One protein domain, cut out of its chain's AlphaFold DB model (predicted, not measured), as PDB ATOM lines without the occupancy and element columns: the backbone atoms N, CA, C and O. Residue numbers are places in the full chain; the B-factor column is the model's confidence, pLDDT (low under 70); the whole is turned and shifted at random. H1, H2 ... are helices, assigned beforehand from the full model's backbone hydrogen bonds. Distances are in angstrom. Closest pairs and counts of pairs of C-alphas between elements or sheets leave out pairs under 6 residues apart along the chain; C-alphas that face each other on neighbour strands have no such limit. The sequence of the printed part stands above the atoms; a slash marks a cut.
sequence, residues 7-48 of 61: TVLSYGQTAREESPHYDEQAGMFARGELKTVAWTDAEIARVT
ATOM      1  N   THR A   7     -44.329 -22.584 -36.902       97.56
ATOM      2  CA  THR A   7     -45.351 -21.632 -36.452       97.56
ATOM      3  C   THR A   7     -45.162 -21.262 -34.984       97.56
ATOM      4  O   THR A   7     -44.464 -21.956 -34.244       97.56
ATOM      5  N   VAL A   8     -45.785 -20.165 -34.575       97.69
ATOM      6  CA  VAL A   8     -45.981 -19.754 -33.186       97.69
ATOM      7  C   VAL A   8     -47.270 -18.935 -33.136       97.69
ATOM      8  O   VAL A   8     -47.532 -18.156 -34.053       97.69
ATOM      9  N   LEU A   9     -48.083 -19.106 -32.093       96.88
ATOM     10  CA  LEU A   9     -49.198 -18.197 -31.811       96.88
ATOM     11  C   LEU A   9     -48.834 -17.299 -30.631       96.88
ATOM     12  O   LEU A   9     -48.668 -17.782 -29.515       96.88
ATOM     13  N   SER A  10     -48.747 -15.992 -30.876       94.62
ATOM     14  CA  SER A  10     -48.397 -14.997 -29.853       94.62
ATOM     15  C   SER A  10     -49.469 -14.820 -28.771       94.62
ATOM     16  O   SER A  10     -49.140 -14.370 -27.682       94.62
ATOM     17  N   TYR A  11     -50.726 -15.180 -29.059       91.94
ATOM     18  CA  TYR A  11     -51.893 -14.956 -28.187       91.94
ATOM     19  C   TYR A  11     -52.590 -16.259 -27.747       91.94
ATOM     20  O   TYR A  11     -53.755 -16.229 -27.366       91.94
ATOM     21  N   GLY A  12     -51.910 -17.406 -27.880       93.12
ATOM     22  CA  GLY A  12     -52.477 -18.726 -27.580       93.12
ATOM     23  C   GLY A  12     -53.555 -19.206 -28.554       93.12
ATOM     24  O   GLY A  12     -53.792 -18.610 -29.602       93.12
ATOM     25  N   GLN A  13     -54.169 -20.345 -28.228       95.44
ATOM     26  CA  GLN A  13     -55.195 -21.009 -29.054       95.44
ATOM     27  C   GLN A  13     -56.626 -20.708 -28.589       95.44
ATOM     28  O   GLN A  13     -57.598 -21.130 -29.212       95.44
ATOM     29  N   THR A  14     -56.776 -20.025 -27.458       95.88
ATOM     30  CA  THR A  14     -58.068 -19.675 -26.877       95.88
ATOM     31  C   THR A  14     -57.922 -18.440 -26.001       95.88
ATOM     32  O   THR A  14     -56.851 -18.190 -25.468       95.88
ATOM     33  N   ALA A  15     -59.015 -17.701 -25.821       95.25
ATOM     34  CA  ALA A  15     -59.080 -16.551 -24.924       95.25
ATOM     35  C   ALA A  15     -59.526 -16.912 -23.491       95.25
ATOM     36  O   ALA A  15     -59.732 -16.019 -22.679       95.25
ATOM     37  N   ARG A  16     -59.738 -18.201 -23.180       97.50
ATOM     38  CA  ARG A  16     -60.107 -18.662 -21.830       97.50
ATOM     39  C   ARG A  16     -58.864 -18.736 -20.948       97.50
ATOM     40  O   ARG A  16     -58.020 -19.592 -21.206       97.50
ATOM     41  N   GLU A  17     -58.774 -17.882 -19.935       96.19
ATOM     42  CA  GLU A  17     -57.597 -17.752 -19.058       96.19
ATOM     43  C   GLU A  17     -57.268 -19.039 -18.291       96.19
ATOM     44  O   GLU A  17     -56.105 -19.331 -18.028       96.19
ATOM     45  N   GLU A  18     -58.277 -19.848 -17.967       97.19
ATOM     46  CA  GLU A  18     -58.106 -21.118 -17.263       97.19
ATOM     47  C   GLU A  18     -57.570 -22.255 -18.151       97.19
ATOM     48  O   GLU A  18     -57.235 -23.333 -17.654       97.19
ATOM     49  N   SER A  19     -57.509 -22.053 -19.470       96.69
ATOM     50  CA  SER A  19     -57.025 -23.066 -20.403       96.69
ATOM     51  C   SER A  19     -55.499 -23.153 -20.382       96.69
ATOM     52  O   SER A  19     -54.832 -22.126 -20.513       96.69
ATOM     53  N   PRO A  20     -54.907 -24.364 -20.393       95.12
ATOM     54  CA  PRO A  20     -53.460 -24.512 -20.567       95.12
ATOM     55  C   PRO A  20     -52.963 -23.980 -21.921       95.12
ATOM     56  O   PRO A  20     -51.766 -23.806 -22.098       95.12
ATOM     57  N   HIS A  21     -53.863 -23.715 -22.875       96.00
ATOM     58  CA  HIS A  21     -53.537 -23.192 -24.202       96.00
ATOM     59  C   HIS A  21     -53.790 -21.679 -24.349       96.00
ATOM     60  O   HIS A  21     -53.826 -21.184 -25.481       96.00
ATOM     61  N   TYR A  22     -54.002 -20.958 -23.240       97.62
ATOM     62  CA  TYR A  22     -54.232 -19.509 -23.225       97.62
ATOM     63  C   TYR A  22     -52.996 -18.704 -23.656       97.62
ATOM     64  O   TYR A  22     -53.098 -17.823 -24.500       97.62
ATOM     65  N   ASP A  23     -51.811 -19.035 -23.139       96.69
ATOM     66  CA  ASP A  23     -50.578 -18.275 -23.393       96.69
ATOM     67  C   ASP A  23     -49.322 -19.154 -23.552       96.69
ATOM     68  O   ASP A  23     -48.203 -18.642 -23.606       96.69
ATOM     69  N   GLU A  24     -49.488 -20.471 -23.715       95.25
ATOM     70  CA  GLU A  24     -48.402 -21.471 -23.678       95.25
ATOM     71  C   GLU A  24     -47.218 -21.164 -24.630       95.25
ATOM     72  O   GLU A  24     -46.082 -21.578 -24.399       95.25
ATOM     73  N   GLN A  25     -47.475 -20.438 -25.727       97.25
ATOM     74  CA  GLN A  25     -46.494 -20.093 -26.762       97.25
ATOM     75  C   GLN A  25     -46.000 -18.640 -26.684       97.25
ATOM     76  O   GLN A  25     -45.075 -18.282 -27.419       97.25
ATOM     77  N   ALA A  26     -46.538 -17.809 -25.787       96.38
ATOM     78  CA  ALA A  26     -46.146 -16.404 -25.661       96.38
ATOM     79  C   ALA A  26     -44.644 -16.260 -25.349       96.38
ATOM     80  O   ALA A  26     -43.947 -15.444 -25.954       96.38
ATOM     81  N   GLY A  27     -44.108 -17.130 -24.484       96.50
ATOM     82  CA  GLY A  27     -42.674 -17.177 -24.196       96.50
ATOM     83  C   GLY A  27     -41.816 -17.547 -25.414       96.50
ATOM     84  O   GLY A  27     -40.739 -16.982 -25.589       96.50
ATOM     85  N   MET A  28     -42.288 -18.455 -26.278       97.94
ATOM     86  CA  MET A  28     -41.595 -18.800 -27.529       97.94
ATOM     87  C   MET A  28     -41.568 -17.605 -28.480       97.94
ATOM     88  O   MET A  28     -40.517 -17.271 -29.022       97.94
ATOM     89  N   PHE A  29     -42.705 -16.917 -28.622       97.88
ATOM     90  CA  PHE A  29     -42.807 -15.714 -29.442       97.88
ATOM     91  C   PHE A  29     -41.833 -14.626 -28.973       97.88
ATOM     92  O   PHE A  29     -41.074 -14.099 -29.785       97.88
ATOM     93  N   ALA A  30     -41.776 -14.357 -27.664       97.62
ATOM     94  CA  ALA A  30     -40.862 -13.369 -27.086       97.62
ATOM     95  C   ALA A  30     -39.377 -13.678 -27.357       97.62
ATOM     96  O   ALA A  30     -38.559 -12.763 -27.430       97.62
ATOM     97  N   ARG A  31     -39.025 -14.959 -27.534       98.12
ATOM     98  CA  ARG A  31     -37.663 -15.412 -27.869       98.12
ATOM     99  C   ARG A  31     -37.414 -15.588 -29.373       98.12
ATOM    100  O   ARG A  31     -36.308 -15.958 -29.755       98.12
ATOM    101  N   GLY A  32     -38.407 -15.350 -30.232       97.88
ATOM    102  CA  GLY A  32     -38.300 -15.610 -31.674       97.88
ATOM    103  C   GLY A  32     -38.240 -17.103 -32.034       97.88
ATOM    104  O   GLY A  32     -37.719 -17.475 -33.086       97.88
ATOM    105  N   GLU A  33     -38.753 -17.976 -31.167       98.44
ATOM    106  CA  GLU A  33     -38.771 -19.424 -31.361       98.44
ATOM    107  C   GLU A  33     -40.047 -19.878 -32.081       98.44
ATOM    108  O   GLU A  33     -41.153 -19.426 -31.790       98.44
ATOM    109  N   LEU A  34     -39.900 -20.842 -32.994       98.25
ATOM    110  CA  LEU A  34     -41.014 -21.450 -33.725       98.25
ATOM    111  C   LEU A  34     -41.057 -22.958 -33.487       98.25
ATOM    112  O   LEU A  34     -40.016 -23.621 -33.596       98.25
ATOM    113  N   LYS A  35     -42.258 -23.508 -33.280       96.44
ATOM    114  CA  LYS A  35     -42.490 -24.958 -33.219       96.44
ATOM    115  C   LYS A  35     -42.713 -25.552 -34.607       96.44
ATOM    116  O   LYS A  35     -43.210 -24.880 -35.510       96.44
ATOM    117  N   THR A  36     -42.361 -26.821 -34.772       97.25
ATOM    118  CA  THR A  36     -42.619 -27.578 -36.004       97.25
ATOM    119  C   THR A  36     -44.100 -27.933 -36.116       97.25
ATOM    120  O   THR A  36     -44.725 -28.337 -35.136       97.25
ATOM    121  N   VAL A  37     -44.658 -27.803 -37.319       97.25
ATOM    122  CA  VAL A  37     -46.017 -28.253 -37.639       97.25
ATOM    123  C   VAL A  37     -45.995 -29.754 -37.934       97.25
ATOM    124  O   VAL A  37     -45.226 -30.206 -38.779       97.25
ATOM    125  N   ALA A  38     -46.840 -30.528 -37.249       97.12
ATOM    126  CA  ALA A  38     -47.104 -31.918 -37.617       97.12
ATOM    127  C   ALA A  38     -47.895 -31.956 -38.933       97.12
ATOM    128  O   ALA A  38     -48.911 -31.272 -39.044       97.12
ATOM    129  N   TRP A  39     -47.438 -32.733 -39.918       95.50
ATOM    130  CA  TRP A  39     -48.031 -32.744 -41.260       95.50
ATOM    131  C   TRP A  39     -48.684 -34.079 -41.612       95.50
ATOM    132  O   TRP A  39     -49.778 -34.117 -42.160       95.50
ATOM    133  N   THR A  40     -48.014 -35.188 -41.315       95.69
ATOM    134  CA  THR A  40     -48.538 -36.524 -41.621       95.69
ATOM    135  C   THR A  40     -49.491 -37.029 -40.558       95.69
ATOM    136  O   THR A  40     -49.364 -36.679 -39.388       95.69
ATOM    137  N   ASP A  41     -50.355 -37.965 -40.941       96.25
ATOM    138  CA  ASP A  41     -51.270 -38.644 -40.021       96.25
ATOM    139  C   ASP A  41     -50.550 -39.240 -38.805       96.25
ATOM    140  O   ASP A  41     -51.040 -39.137 -37.684       96.25
ATOM    141  N   ALA A  42     -49.357 -39.812 -38.998       96.44
ATOM    142  CA  ALA A  42     -48.555 -40.370 -37.912       96.44
ATOM    143  C   ALA A  42     -48.020 -39.285 -36.958       96.44
ATOM    144  O   ALA A  42     -48.062 -39.452 -35.738       96.44
ATOM    145  N   GLU A  43     -47.543 -38.159 -37.494       97.06
ATOM    146  CA  GLU A  43     -47.082 -37.023 -36.685       97.06
ATOM    147  C   GLU A  43     -48.247 -36.390 -35.920       97.06
ATOM    148  O   GLU A  43     -48.121 -36.146 -34.720       97.06
ATOM    149  N   ILE A  44     -49.381 -36.182 -36.595       97.38
ATOM    150  CA  ILE A  44     -50.610 -35.644 -36.010       97.38
ATOM    151  C   ILE A  44     -51.091 -36.575 -34.897       97.38
ATOM    152  O   ILE A  44     -51.335 -36.120 -33.781       97.38
ATOM    153  N   ALA A  45     -51.158 -37.886 -35.150       97.62
ATOM    154  CA  ALA A  45     -51.589 -38.868 -34.161       97.62
ATOM    155  C   ALA A  45     -50.717 -38.874 -32.900       97.62
ATOM    156  O   ALA A  45     -51.254 -39.064 -31.812       97.62
ATOM    157  N   ARG A  46     -49.409 -38.625 -33.031       97.62
ATOM    158  CA  ARG A  46     -48.475 -38.564 -31.896       97.62
ATOM    159  C   ARG A  46     -48.679 -37.336 -31.004       97.62
ATOM    160  O   ARG A  46     -48.388 -37.417 -29.817       97.62
ATOM    161  N   VAL A  47     -49.131 -36.211 -31.561       96.12
ATOM    162  CA  VAL A  47     -49.283 -34.938 -30.823       96.12
ATOM    163  C   VAL A  47     -50.736 -34.596 -30.481       96.12
ATOM    164  O   VAL A  47     -50.995 -33.574 -29.853       96.12
ATOM    165  N   THR A  48     -51.693 -35.420 -30.907       96.88
ATOM    166  CA  THR A  48     -53.119 -35.200 -30.641       96.88
ATOM    167  C   THR A  48     -53.424 -35.438 -29.162       96.88
ATOM    168  O   THR A  48     -53.237 -36.551 -28.677       96.88
TER     169      THR A  48
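What this domain is: This is residues 7 to 48 of the 61 residues of an uncharacterized protein of Gemmatimonadetes bacterium (UniProt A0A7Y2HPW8). Little regular structure is present: a long loop, residues 7 to 25, runs out and folds back on itself to a short helix, H1, and from there an arm of chain leads away to a second helix, H2, at the far end. Residues 39 to 45, of which 41 to 45 belong to H2, stick out. The printed part has 42 residues, with two named helices, H1 then H2, and no named strand; its class is all helix, though under half of the residues are in named elements. The whole is loose and flat, with a radius of gyration of the C-alphas of 11.7 A and spans of 30 by 24 by 10 A.

How they stand to each other: Residues 7 to 25 hold no named element, and their C-alphas lie 5 to 16 A from the mean of all C-alphas. H1, residues 26 to 30, and H2, residues 41 to 47, are apart. In both helices every O i to N i+4 pair is within hydrogen-bond range.

Where its parts are: H1 begins at C-alpha 26 (-46.146, -16.404, -25.661). H2, 10.1 A long, ends at C-alpha 47 (-49.283, -34.938, -30.823).

The domain as a whole: The C-alphas farthest apart, of Glu 17 and Ala 42, are 30.8 A apart. The printed part has no cut, and the 10-residue link from H1 to H2 is short. No printed residue is under 70 in pLDDT.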